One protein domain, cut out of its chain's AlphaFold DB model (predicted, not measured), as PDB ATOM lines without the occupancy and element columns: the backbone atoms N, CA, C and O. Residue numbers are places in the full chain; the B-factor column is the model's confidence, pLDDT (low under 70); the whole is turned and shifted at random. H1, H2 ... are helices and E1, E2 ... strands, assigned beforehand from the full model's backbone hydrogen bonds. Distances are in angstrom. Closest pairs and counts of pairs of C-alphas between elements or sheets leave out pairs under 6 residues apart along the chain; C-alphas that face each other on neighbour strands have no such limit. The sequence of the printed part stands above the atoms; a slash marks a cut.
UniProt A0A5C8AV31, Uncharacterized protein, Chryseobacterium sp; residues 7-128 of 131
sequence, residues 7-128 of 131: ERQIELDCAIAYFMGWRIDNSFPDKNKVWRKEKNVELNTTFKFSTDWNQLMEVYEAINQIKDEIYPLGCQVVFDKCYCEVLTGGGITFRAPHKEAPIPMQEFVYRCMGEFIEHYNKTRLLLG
ATOM      1  N   GLU A   7     146.235 151.962 225.628       90.38
ATOM      2  CA  GLU A   7     146.936 150.753 225.197       90.38
ATOM      3  C   GLU A   7     146.854 150.590 223.677       90.38
ATOM      4  O   GLU A   7     147.878 150.407 223.025       90.38
ATOM      5  N   ARG A   8     145.659 150.751 223.093       91.06
ATOM      6  CA  ARG A   8     145.478 150.631 221.646       91.06
ATOM      7  C   ARG A   8     146.155 151.766 220.879       91.06
ATOM      8  O   ARG A   8     146.695 151.525 219.807       91.06
ATOM      9  N   GLN A   9     146.161 152.981 221.424       91.31
ATOM     10  CA  GLN A   9     146.921 154.100 220.864       91.31
ATOM     11  C   GLN A   9     148.416 153.761 220.803       91.31
ATOM     12  O   GLN A   9     149.037 153.915 219.762       91.31
ATOM     13  N   ILE A  10     148.982 153.211 221.881       92.44
ATOM     14  CA  ILE A  10     150.394 152.804 221.903       92.44
ATOM     15  C   ILE A  10     150.669 151.699 220.874       92.44
ATOM     16  O   ILE A  10     151.680 151.760 220.179       92.44
ATOM     17  N   GLU A  11     149.789 150.703 220.747       93.56
ATOM     18  CA  GLU A  11     149.927 149.645 219.736       93.56
ATOM     19  C   GLU A  11     149.947 150.204 218.310       93.56
ATOM     20  O   GLU A  11     150.823 149.850 217.518       93.56
ATOM     21  N   LEU A  12     149.002 151.093 217.993       94.31
ATOM     22  CA  LEU A  12     148.915 151.739 216.687       94.31
ATOM     23  C   LEU A  12     150.122 152.644 216.429       94.31
ATOM     24  O   LEU A  12     150.711 152.569 215.354       94.31
ATOM     25  N   ASP A  13     150.544 153.428 217.418       95.75
ATOM     26  CA  ASP A  13     151.739 154.269 217.319       95.75
ATOM     27  C   ASP A  13     152.999 153.425 217.077       95.75
ATOM     28  O   ASP A  13     153.808 153.772 216.221       95.75
ATOM     29  N   CYS A  14     153.148 152.274 217.744       95.12
ATOM     30  CA  CYS A  14     154.263 151.355 217.496       95.12
ATOM     31  C   CYS A  14     154.206 150.738 216.090       95.12
ATOM     32  O   CYS A  14     155.243 150.596 215.439       95.12
ATOM     33  N   ALA A  15     153.014 150.372 215.608       95.81
ATOM     34  CA  ALA A  15     152.836 149.833 214.261       95.81
ATOM     35  C   ALA A  15     153.206 150.871 213.189       95.81
ATOM     36  O   ALA A  15     153.928 150.546 212.243       95.81
ATOM     37  N   ILE A  16     152.765 152.120 213.376       96.56
ATOM     38  CA  ILE A  16     153.120 153.254 212.520       96.56
ATOM     39  C   ILE A  16     154.624 153.514 212.583       96.56
ATOM     40  O   ILE A  16     155.264 153.607 211.541       96.56
ATOM     41  N   ALA A  17     155.218 153.573 213.776       96.56
ATOM     42  CA  ALA A  17     156.650 153.797 213.943       96.56
ATOM     43  C   ALA A  17     157.474 152.754 213.175       96.56
ATOM     44  O   ALA A  17     158.376 153.114 212.416       96.56
ATOM     45  N   TYR A  18     157.128 151.472 213.321       95.69
ATOM     46  CA  TYR A  18     157.784 150.386 212.601       95.69
ATOM     47  C   TYR A  18     157.676 150.553 211.080       95.69
ATOM     48  O   TYR A  18     158.691 150.494 210.386       95.69
ATOM     49  N   PHE A  19     156.476 150.835 210.570       95.88
ATOM     50  CA  PHE A  19     156.254 151.106 209.148       95.88
ATOM     51  C   PHE A  19     157.066 152.309 208.645       95.88
ATOM     52  O   PHE A  19     157.680 152.252 207.588       95.88
ATOM     53  N   MET A  20     157.166 153.367 209.449       95.75
ATOM     54  CA  MET A  20     157.935 154.577 209.139       95.75
ATOM     55  C   MET A  20     159.458 154.405 209.308       95.75
ATOM     56  O   MET A  20     160.196 155.396 209.254       95.75
ATOM     57  N   GLY A  21     159.946 153.182 209.538       94.62
ATOM     58  CA  GLY A  21     161.373 152.858 209.633       94.62
ATOM     59  C   GLY A  21     161.996 153.036 211.021       94.62
ATOM     60  O   GLY A  21     163.210 152.899 211.167       94.62
ATOM     61  N   TRP A  22     161.209 153.324 212.059       96.12
ATOM     62  CA  TRP A  22     161.716 153.345 213.432       96.12
ATOM     63  C   TRP A  22     161.934 151.919 213.938       96.12
ATOM     64  O   TRP A  22     161.183 150.995 213.612       96.12
ATOM     65  N   ARG A  23     162.964 151.721 214.761       95.38
ATOM     66  CA  ARG A  23     163.296 150.412 215.342       95.38
ATOM     67  C   ARG A  23     163.538 150.535 216.843       95.38
ATOM     68  O   ARG A  23     163.976 151.582 217.315       95.38
ATOM     69  N   ILE A  24     163.257 149.460 217.581       95.06
ATOM     70  CA  ILE A  24     163.530 149.387 219.021       95.06
ATOM     71  C   ILE A  24     165.038 149.490 219.252       95.06
ATOM     72  O   ILE A  24     165.814 148.724 218.682       95.06
ATOM     73  N   ASP A  25     165.431 150.398 220.139       94.69
ATOM     74  CA  ASP A  25     166.801 150.559 220.598       94.69
ATOM     75  C   ASP A  25     166.951 150.063 222.041       94.69
ATOM     76  O   ASP A  25     166.643 150.750 223.016       94.69
ATOM     77  N   ASN A  26     167.457 148.837 222.173       94.25
ATOM     78  CA  ASN A  26     167.710 148.196 223.460       94.25
ATOM     79  C   ASN A  26     169.072 148.563 224.077       94.25
ATOM     80  O   ASN A  26     169.458 147.949 225.074       94.25
ATOM     81  N   SER A  27     169.802 149.544 223.526       92.50
ATOM     82  CA  SER A  27     171.015 150.062 224.172       92.50
ATOM     83  C   SER A  27     170.713 150.935 225.396       92.50
ATOM     84  O   SER A  27     171.622 151.245 226.162       92.50
ATOM     85  N   PHE A  28     169.459 151.356 225.579       88.75
ATOM     86  CA  PHE A  28     169.012 152.126 226.738       88.75
ATOM     87  C   PHE A  28     168.556 151.215 227.890       88.75
ATOM     88  O   PHE A  28     168.116 150.088 227.648       88.75
ATOM     89  N   PRO A  29     168.598 151.698 229.150       87.94
ATOM     90  CA  PRO A  29     168.098 150.943 230.302       87.94
ATOM     91  C   PRO A  29     166.625 150.521 230.161       87.94
ATOM     92  O   PRO A  29     166.253 149.412 230.554       87.94
ATOM     93  N   ASP A  30     165.802 151.371 229.546       84.75
ATOM     94  CA  ASP A  30     164.379 151.137 229.297       84.75
ATOM     95  C   ASP A  30     164.147 150.275 228.045       84.75
ATOM     96  O   ASP A  30     163.664 150.737 227.004       84.75
ATOM     97  N   LYS A  31     164.496 148.989 228.152       87.62
ATOM     98  CA  LYS A  31     164.338 148.010 227.065       87.62
ATOM     99  C   LYS A  31     162.922 148.011 226.483       87.62
ATOM    100  O   LYS A  31     161.935 148.090 227.213       87.62
ATOM    101  N   ASN A  32     162.836 147.859 225.163       89.38
ATOM    102  CA  ASN A  32     161.607 147.806 224.361       89.38
ATOM    103  C   ASN A  32     160.730 149.069 224.410       89.38
ATOM    104  O   ASN A  32     159.616 149.057 223.889       89.38
ATOM    105  N   LYS A  33     161.207 150.155 225.029       92.06
ATOM    106  CA  LYS A  33     160.467 151.421 225.129       92.06
ATOM    107  C   LYS A  33     161.106 152.552 224.349       92.06
ATOM    108  O   LYS A  33     160.408 153.505 224.024       92.06
ATOM    109  N   VAL A  34     162.394 152.450 224.045       94.38
ATOM    110  CA  VAL A  34     163.112 153.447 223.255       94.38
ATOM    111  C   VAL A  34     163.122 153.025 221.796       94.38
ATOM    112  O   VAL A  34     163.431 151.878 221.471       94.38
ATOM    113  N   TRP A  35     162.779 153.960 220.922       95.50
ATOM    114  CA  TRP A  35     162.758 153.793 219.479       95.50
ATOM    115  C   TRP A  35     163.700 154.797 218.833       95.50
ATOM    116  O   TRP A  35     163.829 155.935 219.286       95.50
ATOM    117  N   ARG A  36     164.360 154.371 217.758       95.25
ATOM    118  CA  ARG A  36     165.327 155.179 217.020       95.25
ATOM    119  C   ARG A  36     165.009 155.174 215.533       95.25
ATOM    120  O   ARG A  36     164.723 154.124 214.957       95.25
ATOM    121  N   LYS A  37     165.149 156.346 214.919       94.50
ATOM    122  CA  LYS A  37     165.245 156.531 213.471       94.50
ATOM    123  C   LYS A  37     166.374 157.511 213.203       94.50
ATOM    124  O   LYS A  37     166.309 158.674 213.600       94.50
ATOM    125  N   GLU A  38     167.437 157.021 212.571       92.94
ATOM    126  CA  GLU A  38     168.672 157.780 212.360       92.94
ATOM    127  C   GLU A  38     169.229 158.348 213.686       92.94
ATOM    128  O   GLU A  38     169.534 157.601 214.619       92.94
ATOM    129  N   LYS A  39     169.366 159.676 213.785       91.94
ATOM    130  CA  LYS A  39     169.833 160.381 214.988       91.94
ATOM    131  C   LYS A  39     168.702 160.721 215.965       91.94
ATOM    132  O   LYS A  39     168.993 161.195 217.060       91.94
ATOM    133  N   ASN A  40     167.446 160.475 215.594       92.38
ATOM    134  CA  ASN A  40     166.280 160.796 216.409       92.38
ATOM    135  C   ASN A  40     165.928 159.633 217.338       92.38
ATOM    136  O   ASN A  40     166.035 158.464 216.959       92.38
ATOM    137  N   VAL A  41     165.505 159.973 218.553       92.94
ATOM    138  CA  VAL A  41     165.106 159.025 219.596       92.94
ATOM    139  C   VAL A  41     163.751 159.444 220.147       92.94
ATOM    140  O   VAL A  41     163.529 160.624 220.414       92.94
ATOM    141  N   GLU A  42     162.867 158.472 220.335       93.38
ATOM    142  CA  GLU A  42     161.525 158.670 220.869       93.38
ATOM    143  C   GLU A  42     161.155 157.522 221.818       93.38
ATOM    144  O   GLU A  42     161.674 156.411 221.698       93.38
ATOM    145  N   LEU A  43     160.285 157.782 222.795       93.38
ATOM    146  CA  LEU A  43     159.724 156.731 223.638       93.38
ATOM    147  C   LEU A  43     158.423 156.222 223.023       93.38
ATOM    148  O   LEU A  43     157.658 156.988 222.441       93.38
ATOM    149  N   ASN A  44     158.110 154.947 223.233       92.06
ATOM    150  CA  ASN A  44     156.887 154.340 222.707       92.06
ATOM    151  C   ASN A  44     155.595 155.052 223.152       92.06
ATOM    152  O   ASN A  44     154.580 154.975 222.473       92.06
ATOM    153  N   THR A  45     155.621 155.749 224.290       87.00
ATOM    154  CA  THR A  45     154.486 156.524 224.807       87.00
ATOM    155  C   THR A  45     154.462 157.979 224.351       87.00
ATOM    156  O   THR A  45     153.543 158.701 224.732       87.00
ATOM    157  N   THR A  46     155.491 158.450 223.645       89.75
ATOM    158  CA  THR A  46     155.617 159.856 223.230       89.75
ATOM    159  C   THR A  46     155.455 160.054 221.734       89.75
ATOM    160  O   THR A  46     155.506 161.201 221.302       89.75
ATOM    161  N   PHE A  47     155.250 158.970 220.977       92.12
ATOM    162  CA  PHE A  47     154.985 159.036 219.549       92.12
ATOM    163  C   PHE A  47     153.908 160.063 219.229       92.12
ATOM    164  O   PHE A  47     152.841 160.120 219.844       92.12
ATOM    165  N   LYS A  48     154.210 160.888 218.236       91.19
ATOM    166  CA  LYS A  48     153.380 162.036 217.887       91.19
ATOM    167  C   LYS A  48     152.296 161.714 216.866       91.19
ATOM    168  O   LYS A  48     151.427 162.547 216.665       91.19
ATOM    169  N   PHE A  49     152.279 160.531 216.253       92.19
ATOM    170  CA  PHE A  49     151.330 160.195 215.176       92.19
ATOM    171  C   PHE A  49     149.862 160.361 215.584       92.19
ATOM    172  O   PHE A  49     149.032 160.814 214.800       92.19
ATOM    173  N   SER A  50     149.546 160.045 216.836       87.25
ATOM    174  CA  SER A  50     148.202 160.157 217.398       87.25
ATOM    175  C   SER A  50     147.781 161.583 217.776       87.25
ATOM    176  O   SER A  50     146.601 161.822 218.031       87.25
ATOM    177  N   THR A  51     148.714 162.539 217.822       86.94
ATOM    178  CA  THR A  51     148.472 163.899 218.347       86.94
ATOM    179  C   THR A  51     148.918 165.027 217.415       86.94
ATOM    180  O   THR A  51     148.369 166.125 217.495       86.94
ATOM    181  N   ASP A  52     149.827 164.767 216.478       91.62
ATOM    182  CA  ASP A  52     150.407 165.735 215.550       91.62
ATOM    183  C   ASP A  52     149.960 165.442 214.113       91.62
ATOM    184  O   ASP A  52     150.287 164.410 213.524       91.62
ATOM    185  N   TRP A  53     149.219 166.388 213.536       89.44
ATOM    186  CA  TRP A  53     148.709 166.287 212.173       89.44
ATOM    187  C   TRP A  53     149.822 166.235 211.121       89.44
ATOM    188  O   TRP A  53     149.678 165.524 210.134       89.44
ATOM    189  N   ASN A  54     150.941 166.934 211.328       92.69
ATOM    190  CA  ASN A  54     152.045 166.930 210.368       92.69
ATOM    191  C   ASN A  54     152.710 165.553 210.316       92.69
ATOM    192  O   ASN A  54     152.929 165.014 209.236       92.69
ATOM    193  N   GLN A  55     152.945 164.947 211.483       93.00
ATOM    194  CA  GLN A  55     153.464 163.578 211.558       93.00
ATOM    195  C   GLN A  55     152.487 162.582 210.934       93.00
ATOM    196  O   GLN A  55     152.898 161.635 210.270       93.00
ATOM    197  N   LEU A  56     151.185 162.812 211.093       91.00
ATOM    198  CA  LEU A  56     150.162 161.973 210.487       91.00
ATOM    199  C   LEU A  56     150.091 162.130 208.953       91.00
ATOM    200  O   LEU A  56     149.838 161.152 208.252       91.00
ATOM    201  N   MET A  57     150.370 163.322 208.419       91.94
ATOM    202  CA  MET A  57     150.487 163.556 206.974       91.94
ATOM    203  C   MET A  57     151.683 162.822 206.356       91.94
ATOM    204  O   MET A  57     151.533 162.236 205.287       91.94
ATOM    205  N   GLU A  58     152.831 162.767 207.038       94.69
ATOM    206  CA  GLU A  58     153.979 161.961 206.582       94.69
ATOM    207  C   GLU A  58     153.608 160.472 206.458       94.69
ATOM    208  O   GLU A  58     153.999 159.796 205.506       94.69
ATOM    209  N   VAL A  59     152.801 159.961 207.394       94.75
ATOM    210  CA  VAL A  59     152.293 158.580 207.365       94.75
ATOM    211  C   VAL A  59     151.348 158.364 206.183       94.75
ATOM    212  O   VAL A  59     151.458 157.356 205.484       94.75
ATOM    213  N   TYR A  60     150.439 159.309 205.930       92.88
ATOM    214  CA  TYR A  60     149.558 159.272 204.763       92.88
ATOM    215  C   TYR A  60     150.359 159.195 203.458       92.88
ATOM    216  O   TYR A  60     150.078 158.350 202.605       92.88
ATOM    217  N   GLU A  61     151.368 160.050 203.297       94.19
ATOM    218  CA  GLU A  61     152.222 160.058 202.107       94.19
ATOM    219  C   GLU A  61     152.967 158.732 201.941       94.19
ATOM    220  O   GLU A  61     152.968 158.172 200.846       94.19
ATOM    221  N   ALA A  62     153.521 158.189 203.028       95.06
ATOM    222  CA  ALA A  62     154.205 156.903 203.013       95.06
ATOM    223  C   ALA A  62     153.276 155.748 202.600       95.06
ATOM    224  O   ALA A  62     153.672 154.913 201.789       95.06
ATOM    225  N   ILE A  63     152.022 155.719 203.073       92.06
ATOM    226  CA  ILE A  63     151.051 154.706 202.631       92.06
ATOM    227  C   ILE A  63     150.781 154.822 201.126       92.06
ATOM    228  O   ILE A  63     150.776 153.813 200.425       92.06
ATOM    229  N   ASN A  64     150.573 156.035 200.608       90.75
ATOM    230  CA  ASN A  64     150.297 156.243 199.180       90.75
ATOM    231  C   ASN A  64     151.512 155.958 198.274       90.75
ATOM    232  O   ASN A  64     151.370 155.872 197.055       90.75
ATOM    233  N   GLN A  65     152.706 155.806 198.852       92.69
ATOM    234  CA  GLN A  65     153.912 155.375 198.145       92.69
ATOM    235  C   GLN A  65     154.117 153.857 198.171       92.69
ATOM    236  O   GLN A  65     154.994 153.361 197.459       92.69
ATOM    237  N   ILE A  66     153.327 153.104 198.948       90.75
ATOM    238  CA  ILE A  66     153.419 151.644 198.958       90.75
ATOM    239  C   ILE A  66     153.118 151.139 197.554       90.75
ATOM    240  O   ILE A  66     152.030 151.361 197.025       90.75
ATOM    241  N   LYS A  67     154.094 150.442 196.978       89.62
ATOM    242  CA  LYS A  67     153.981 149.689 195.736       89.62
ATOM    243  C   LYS A  67     154.972 148.534 195.790       89.62
ATOM    244  O   LYS A  67     156.155 148.706 195.502       89.62
ATOM    245  N   ASP A  68     154.486 147.373 196.199       88.88
ATOM    246  CA  ASP A  68     155.302 146.194 196.486       88.88
ATOM    247  C   ASP A  68     154.579 144.897 196.095       88.88
ATOM    248  O   ASP A  68     153.575 144.915 195.388       88.88
ATOM    249  N   GLU A  69     155.102 143.754 196.533       85.69
ATOM    250  CA  GLU A  69     154.548 142.431 196.231       85.69
ATOM    251  C   GLU A  69     153.142 142.206 196.810       85.69
ATOM    252  O   GLU A  69     152.371 141.427 196.251       85.69
ATOM    253  N   ILE A  70     152.785 142.894 197.901       84.25
ATOM    254  CA  ILE A  70     151.454 142.809 198.519       84.25
ATOM    255  C   ILE A  70     150.474 143.683 197.743       84.25
ATOM    256  O   ILE A  70     149.356 143.261 197.443       84.25
ATOM    257  N   TYR A  71     150.904 144.895 197.396       85.31
ATOM    258  CA  TYR A  71     150.096 145.883 196.692       85.31
ATOM    259  C   TYR A  71     150.806 146.359 195.411       85.31
ATOM    260  O   TYR A  71     151.275 147.497 195.334       85.31
ATOM    261  N   PRO A  72     150.856 145.526 194.350       83.44
ATOM    262  CA  PRO A  72     151.653 145.807 193.147       83.44
ATOM    263  C   PRO A  72     151.121 146.977 192.313       83.44
ATOM    264  O   PRO A  72     151.857 147.611 191.552       83.44
ATOM    265  N   LEU A  73     149.832 147.283 192.465       84.69
ATOM    266  CA  LEU A  73     149.160 148.410 191.816       84.69
ATOM    267  C   LEU A  73     149.203 149.691 192.657       84.69
ATOM    268  O   LEU A  73     148.660 150.711 192.244       84.69
ATOM    269  N   GLY A  74     149.880 149.632 193.800       85.06
ATOM    270  CA  GLY A  74     149.980 150.705 194.765       85.06
ATOM    271  C   GLY A  74     148.756 150.833 195.667       85.06
ATOM    272  O   GLY A  74     147.697 150.260 195.396       85.06
ATOM    273  N   CYS A  75     148.923 151.596 196.742       86.06
ATOM    274  CA  CYS A  75     147.859 151.949 197.673       86.06
ATOM    275  C   CYS A  75     147.376 153.378 197.439       86.06
ATOM    276  O   CYS A  75     148.173 154.283 197.210       86.06
ATOM    277  N   GLN A  76     146.070 153.592 197.582       85.56
ATOM    278  CA  GLN A  76     145.495 154.927 197.688       85.56
ATOM    279  C   GLN A  76     144.618 155.013 198.929       85.56
ATOM    280  O   GLN A  76     143.627 154.288 199.034       85.56
ATOM    281  N   VAL A  77     144.964 155.913 199.848       82.75
ATOM    282  CA  VAL A  77     144.143 156.190 201.033       82.75
ATOM    283  C   VAL A  77     143.060 157.190 200.654       82.75
ATOM    284  O   VAL A  77     143.354 158.295 200.199       82.75
ATOM    285  N   VAL A  78     141.802 156.815 200.861       81.56
ATOM    286  CA  VAL A  78     140.644 157.678 200.627       81.56
ATOM    287  C   VAL A  78     139.890 157.867 201.932       81.56
ATOM    288  O   VAL A  78     139.537 156.898 202.603       81.56
ATOM    289  N   PHE A  79     139.620 159.127 202.268       75.19
ATOM    290  CA  PHE A  79     138.780 159.507 203.396       75.19
ATOM    291  C   PHE A  79     137.429 159.999 202.882       75.19
ATOM    292  O   PHE A  79     137.361 160.961 202.119       75.19
ATOM    293  N   ASP A  80     136.350 159.377 203.342       68.81
ATOM    294  CA  ASP A  80     134.999 159.927 203.254       68.81
ATOM    295  C   ASP A  80     134.441 160.068 204.676       68.81
ATOM    296  O   ASP A  80     134.936 159.452 205.620       68.81
ATOM    297  N   LYS A  81     133.393 160.878 204.835       58.47
ATOM    298  CA  LYS A  81     132.776 161.353 206.086       58.47
ATOM    299  C   LYS A  81     132.611 160.310 207.195       58.47
ATOM    300  O   LYS A  81     132.422 160.698 208.345       58.47
ATOM    301  N   CYS A  82     132.599 159.016 206.873       57.84
ATOM    302  CA  CYS A  82     132.445 157.941 207.848       57.84
ATOM    303  C   CYS A  82     133.271 156.677 207.560       57.84
ATOM    304  O   CYS A  82     133.010 155.662 208.199       57.84
ATOM    305  N   TYR A  83     134.178 156.677 206.583       62.25
ATOM    306  CA  TYR A  83     135.021 155.511 206.311       62.25
ATOM    307  C   TYR A  83     136.348 155.931 205.695       62.25
ATOM    308  O   TYR A  83     136.483 156.990 205.085       62.25
ATOM    309  N   CYS A  84     137.343 155.094 205.928       66.38
ATOM    310  CA  CYS A  84     138.647 155.245 205.339       66.38
ATOM    311  C   CYS A  84     139.017 153.919 204.694       66.38
ATOM    312  O   CYS A  84     138.876 152.846 205.295       66.38
ATOM    313  N   GLU A  85     139.382 154.018 203.425       76.31
ATOM    314  CA  GLU A  85     139.624 152.890 202.545       76.31
ATOM    315  C   GLU A  85     141.022 152.979 201.971       76.31
ATOM    316  O   GLU A  85     141.493 154.063 201.626       76.31
ATOM    317  N   VAL A  86     141.662 151.821 201.839       71.62
ATOM    318  CA  VAL A  86     142.838 151.684 200.991       71.62
ATOM    319  C   VAL A  86     142.434 150.917 199.749       71.62
ATOM    320  O   VAL A  86     142.004 149.760 199.820       71.62
ATOM    321  N   LEU A  87     142.538 151.602 198.617       78.75
ATOM    322  CA  LEU A  87     142.267 151.059 197.298       78.75
ATOM    323  C   LEU A  87     143.560 150.505 196.704       78.75
ATOM    324  O   LEU A  87     144.606 151.148 196.801       78.75
ATOM    325  N   THR A  88     143.473 149.357 196.035       72.62
ATOM    326  CA  THR A  88     144.534 148.853 195.156       72.62
ATOM    327  C   THR A  88     143.918 148.409 193.836       72.62
ATOM    328  O   THR A  88     142.863 147.773 193.803       72.62
ATOM    329  N   GLY A  89     144.503 148.832 192.711       67.44
ATOM    330  CA  GLY A  89     143.966 148.506 191.381       67.44
ATOM    331  C   GLY A  89     142.528 148.969 191.118       67.44
ATOM    332  O   GLY A  89     141.844 148.375 190.290       67.44
ATOM    333  N   GLY A  90     142.049 149.990 191.836       66.94
ATOM    334  CA  GLY A  90     140.671 150.487 191.744       66.94
ATOM    335  C   GLY A  90     139.635 149.706 192.566       66.94
ATOM    336  O   GLY A  90     138.461 150.067 192.537       66.94
ATOM    337  N   GLY A  91     140.041 148.671 193.311       73.88
ATOM    338  CA  GLY A  91     139.188 147.934 194.249       73.88
ATOM    339  C   GLY A  91     139.516 148.245 195.710       73.88
ATOM    340  O   GLY A  91     140.651 148.576 196.041       73.88
ATOM    341  N   ILE A  92     138.527 148.117 196.600       74.75
ATOM    342  CA  ILE A  92     138.715 148.291 198.049       74.75
ATOM    343  C   ILE A  92     139.459 147.077 198.601       74.75
ATOM    344  O   ILE A  92     138.965 145.954 198.523       74.75
ATOM    345  N   THR A  93     140.637 147.304 199.173       72.69
ATOM    346  CA  THR A  93     141.490 146.251 199.747       72.69
ATOM    347  C   THR A  93     141.473 146.270 201.266       72.69
ATOM    348  O   THR A  93     141.527 145.224 201.906       72.69
ATOM    349  N   PHE A  94     141.315 147.454 201.849       75.56
ATOM    350  CA  PHE A  94     141.087 147.619 203.274       75.56
ATOM    351  C   PHE A  94     139.991 148.653 203.496       75.56
ATOM    352  O   PHE A  94     139.981 149.697 202.849       75.56
ATOM    353  N   ARG A  95     139.088 148.373 204.433       72.44
ATOM    354  CA  ARG A  95     138.120 149.335 204.956       72.44
ATOM    355  C   ARG A  95     138.247 149.313 206.469       72.44
ATOM    356  O   ARG A  95     138.029 148.264 207.077       72.44
ATOM    357  N   ALA A  96     138.585 150.453 207.062       66.44
ATOM    358  CA  ALA A  96     138.617 150.561 208.513       66.44
ATOM    359  C   ALA A  96     137.221 150.216 209.084       66.44
ATOM    360  O   ALA A  96     136.213 150.679 208.541       66.44
ATOM    361  N   PRO A  97     137.127 149.416 210.160       59.44
ATOM    362  CA  PRO A  97     135.859 148.918 210.696       59.44
ATOM    363  C   PRO A  97     134.948 150.001 211.305       59.44
ATOM    364  O   PRO A  97     133.815 149.700 211.683       59.44
ATOM    365  N   HIS A  98     135.394 151.256 211.404       59.72
ATOM    366  CA  HIS A  98     134.689 152.281 212.174       59.72
ATOM    367  C   HIS A  98     133.740 153.105 211.312       59.72
ATOM    368  O   HIS A  98     134.170 153.921 210.501       59.72
ATOM    369  N   LYS A  99     132.438 152.961 211.575       53.44
ATOM    370  CA  LYS A  99     131.407 153.943 211.222       53.44
ATOM    371  C   LYS A  99     130.837 154.516 212.520       53.44
ATOM    372  O   LYS A  99     129.755 154.133 212.947       53.44
ATOM    373  N   GLU A 100     131.585 155.397 213.182       57.81
ATOM    374  CA  GLU A 100     131.180 155.967 214.474       57.81
ATOM    375  C   GLU A 100     131.263 157.498 214.459       57.81
ATOM    376  O   GLU A 100     132.325 158.091 214.635       57.81
ATOM    377  N   ALA A 101     130.119 158.162 214.280       57.84
ATOM    378  CA  ALA A 101     129.988 159.561 214.684       57.84
ATOM    379  C   ALA A 101     129.807 159.597 216.218       57.84
ATOM    380  O   ALA A 101     128.988 158.819 216.716       57.84
ATOM    381  N   PRO A 102     130.512 160.453 216.992       69.56
ATOM    382  CA  PRO A 102     131.169 161.701 216.598       69.56
ATOM    383  C   PRO A 102     132.627 161.799 217.108       69.56
ATOM    384  O   PRO A 102     132.918 162.609 217.989       69.56
ATOM    385  N   ILE A 103     133.552 160.964 216.629       74.69
ATOM    386  CA  ILE A 103     134.973 161.145 216.988       74.69
ATOM    387  C   ILE A 103     135.597 162.320 216.211       74.69
ATOM    388  O   ILE A 103     135.152 162.614 215.097       74.69
ATOM    389  N   PRO A 104     136.612 163.015 216.765       80.25
ATOM    390  CA  PRO A 104     137.336 164.048 216.032       80.25
ATOM    391  C   PRO A 104     137.936 163.492 214.734       80.25
ATOM    392  O   PRO A 104     138.455 162.377 214.718       80.25
ATOM    393  N   MET A 105     137.920 164.292 213.660       80.75
ATOM    394  CA  MET A 105     138.458 163.894 212.347       80.75
ATOM    395  C   MET A 105     139.896 163.372 212.445       80.75
ATOM    396  O   MET A 105     140.241 162.384 211.808       80.75
ATOM    397  N   GLN A 106     140.724 163.998 213.283       83.00
ATOM    398  CA  GLN A 106     142.102 163.565 213.478       83.00
ATOM    399  C   GLN A 106     142.202 162.151 214.047       83.00
ATOM    400  O   GLN A 106     142.948 161.333 213.519       83.00
ATOM    401  N   GLU A 107     141.430 161.847 215.092       84.31
ATOM    402  CA  GLU A 107     141.411 160.512 215.690       84.31
ATOM    403  C   GLU A 107     140.903 159.471 214.688       84.31
ATOM    404  O   GLU A 107     141.434 158.365 214.612       84.31
ATOM    405  N   PHE A 108     139.907 159.835 213.879       82.06
ATOM    406  CA  PHE A 108     139.399 158.980 212.813       82.06
ATOM    407  C   PHE A 108     140.477 158.639 211.772       82.06
ATOM    408  O   PHE A 108     140.699 157.464 211.470       82.06
ATOM    409  N   VAL A 109     141.179 159.653 211.263       84.69
ATOM    410  CA  VAL A 109     142.259 159.492 210.279       84.69
ATOM    411  C   VAL A 109     143.411 158.675 210.861       84.69
ATOM    412  O   VAL A 109     143.876 157.725 210.228       84.69
ATOM    413  N   TYR A 110     143.807 158.983 212.096       89.44
ATOM    414  CA  TYR A 110     144.830 158.252 212.837       89.44
ATOM    415  C   TYR A 110     144.505 156.763 212.961       89.44
ATOM    416  O   TYR A 110     145.311 155.917 212.574       89.44
ATOM    417  N   ARG A 111     143.302 156.437 213.447       87.56
ATOM    418  CA  ARG A 111     142.876 155.046 213.631       87.56
ATOM    419  C   ARG A 111     142.853 154.291 212.315       87.56
ATOM    420  O   ARG A 111     143.335 153.166 212.274       87.56
ATOM    421  N   CYS A 112     142.344 154.902 211.244       85.56
ATOM    422  CA  CYS A 112     142.334 154.234 209.950       85.56
ATOM    423  C   CYS A 112     143.742 153.860 209.483       85.56
ATOM    424  O   CYS A 112     143.991 152.703 209.148       85.56
ATOM    425  N   MET A 113     144.653 154.833 209.455       90.12
ATOM    426  CA  MET A 113     145.996 154.600 208.932       90.12
ATOM    427  C   MET A 113     146.777 153.642 209.826       90.12
ATOM    428  O   MET A 113     147.417 152.728 209.313       90.12
ATOM    429  N   GLY A 114     146.656 153.778 211.149       92.31
ATOM    430  CA  GLY A 114     147.264 152.850 212.095       92.31
ATOM    431  C   GLY A 114     146.768 151.413 211.917       92.31
ATOM    432  O   GLY A 114     147.572 150.487 211.901       92.31
ATOM    433  N   GLU A 115     145.459 151.204 211.754       90.25
ATOM    434  CA  GLU A 115     144.883 149.864 211.582       90.25
ATOM    435  C   GLU A 115     145.227 149.247 210.221       90.25
ATOM    436  O   GLU A 115     145.542 148.057 210.151       90.25
ATOM    437  N   PHE A 116     145.232 150.047 209.151       90.25
ATOM    438  CA  PHE A 116     145.728 149.606 207.847       90.25
ATOM    439  C   PHE A 116     147.199 149.178 207.934       90.25
ATOM    440  O   PHE A 116     147.547 148.090 207.477       90.25
ATOM    441  N   ILE A 117     148.052 150.002 208.551       93.50
ATOM    442  CA  ILE A 117     149.480 149.713 208.718       93.50
ATOM    443  C   ILE A 117     149.688 148.460 209.564       93.50
ATOM    444  O   ILE A 117     150.507 147.612 209.221       93.50
ATOM    445  N   GLU A 118     148.942 148.303 210.656       92.88
ATOM    446  CA  GLU A 118     149.009 147.098 211.476       92.88
ATOM    447  C   GLU A 118     148.675 145.846 210.648       92.88
ATOM    448  O   GLU A 118     149.382 144.838 210.738       92.88
ATOM    449  N   HIS A 119     147.623 145.910 209.824       89.69
ATOM    450  CA  HIS A 119     147.260 144.825 208.916       89.69
ATOM    451  C   HIS A 119     148.366 144.557 207.887       89.69
ATOM    452  O   HIS A 119     148.796 143.416 207.734       89.69
ATOM    453  N   TYR A 120     148.873 145.602 207.238       90.69
ATOM    454  CA  TYR A 120     149.954 145.519 206.259       90.69
ATOM    455  C   TYR A 120     151.229 144.894 206.846       90.69
ATOM    456  O   TYR A 120     151.761 143.943 206.273       90.69
ATOM    457  N   ASN A 121     151.668 145.340 208.027       93.06
ATOM    458  CA  ASN A 121     152.832 144.792 208.725       93.06
ATOM    459  C   ASN A 121     152.651 143.298 209.034       93.06
ATOM    460  O   ASN A 121     153.562 142.501 208.803       93.06
ATOM    461  N   LYS A 122     151.468 142.893 209.521       91.31
ATOM    462  CA  LYS A 122     151.148 141.476 209.775       91.31
ATOM    463  C   LYS A 122     151.203 140.656 208.483       91.31
ATOM    464  O   LYS A 122     151.790 139.577 208.482       91.31
ATOM    465  N   THR A 123     150.652 141.172 207.386       88.81
ATOM    466  CA  THR A 123     150.672 140.501 206.078       88.81
ATOM    467  C   THR A 123     152.095 140.349 205.535       88.81
ATOM    468  O   THR A 123     152.453 139.253 205.108       88.81
ATOM    469  N   ARG A 124     152.950 141.381 205.629       88.50
ATOM    470  CA  ARG A 124     154.375 141.282 205.254       88.50
ATOM    471  C   ARG A 124     155.108 140.190 206.017       88.50
ATOM    472  O   ARG A 124     155.805 139.384 205.404       88.50
ATOM    473  N   LEU A 125     154.920 140.143 207.336       87.25
ATOM    474  CA  LEU A 125     155.542 139.133 208.190       87.25
ATOM    475  C   LEU A 125     155.090 137.715 207.819       87.25
ATOM    476  O   LEU A 125     155.918 136.812 207.754       87.25
ATOM    477  N   LEU A 126     153.798 137.521 207.541       88.19
ATOM    478  CA  LEU A 126     153.251 136.223 207.127       88.19
ATOM    479  C   LEU A 126     153.795 135.755 205.772       88.19
ATOM    480  O   LEU A 126     154.001 134.560 205.580       88.19
ATOM    481  N   LEU A 127     154.026 136.687 204.849       85.75
ATOM    482  CA  LEU A 127     154.553 136.401 203.515       85.75
ATOM    483  C   LEU A 127     156.089 136.339 203.467       85.75
ATOM    484  O   LEU A 127     156.647 136.017 202.423       85.75
ATOM    485  N   GLY A 128     156.781 136.627 204.575       80.81
ATOM    486  CA  GLY A 128     158.245 136.637 204.631       80.81
ATOM    487  C   GLY A 128     158.893 137.775 203.832       80.81
ATOM    488  O   GLY A 128     160.072 137.683 203.491       80.81
TER     489      GLY A 128
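This is residues 7 to 128 of the 131 residues of an uncharacterized protein of Chryseobacterium sp (UniProt A0A5C8AV31). The long helix H3 runs through the middle of the model, with a strongly twisted three-stranded sheet, E3 E4 E5, over one side of it and H1 crossing it on the other. H2 packs on part of H3, and the small hairpin E1 E2 lies beyond H1, on the side away from the larger sheet, with the loop around Pro 29 reaching past it to make that end of the longest axis. You have 122 residues with three named helices and five named strands, in the order H1 E1 E2 H2 E3 E4 E5 H3; both sheets, E3 - E4 - E5 and E1 - E2, are antiparallel, and the class is mixed. The whole is compact, with a radius of gyration of the C-alphas of 14.8 A and spans of 46 by 37 by 23 A.

Find C-alpha 7 at (146.936, 150.753, 225.197); from there H1 runs to residue 19, 18.6 A away. After residues 20 to 33, with no named element, come E1, residues 34 to 37, and E2, residues 40 to 43. H2 takes residues 53 to 64 and is 16.5 A long. Look next for E3, residues 76 to 80, E4, residues 83 to 88 and 16.1 A long, and E5, residues 91 to 95. H3 begins at C-alpha 105, (138.458, 163.894, 212.347), and ends 33.1 A away at C-alpha 127, (154.553, 136.401, 203.515).

E3, E4 and E5 form a meander, each strand the antiparallel neighbour of the one before; look at N 78 and O 85, 2.9 A, and at N 88 and O 91, 2.9 A. H2 and H3 on one face of this sheet make two layers. H3 is at a height of 9.9 A over the sheet and slantwise to the strands, at 51 degrees to E5 on the local plane. H3 touches H1 with residues 111 to 121 alone, at a steep tilt of 60 degrees; their closest C-alphas, Leu 12 and Gly 114, are 5.0 A apart. H3 touches H2 with residues 106 to 113 alone, the closest C-alphas being Leu 56 and Tyr 110, 6.9 A. H1 and E1 are near each other, with 7 pairs of C-alphas within 10 A. In the hairpin E1 and E2, N 35 and O 42 are 2.8 A apart. In H1, H2 and H3 every O i to N i+4 pair is within hydrogen-bond range.

The two C-alphas farthest apart, Pro 29 and Gly 90, are 47.3 A apart. The printed part has no cut, and the links H1 to E1 and H2 to E3 are long. Confidence is low, under 70, at residues 80 to 84, 89 to 90 and 96 to 102; the mean pLDDT of the printed part is 85.7.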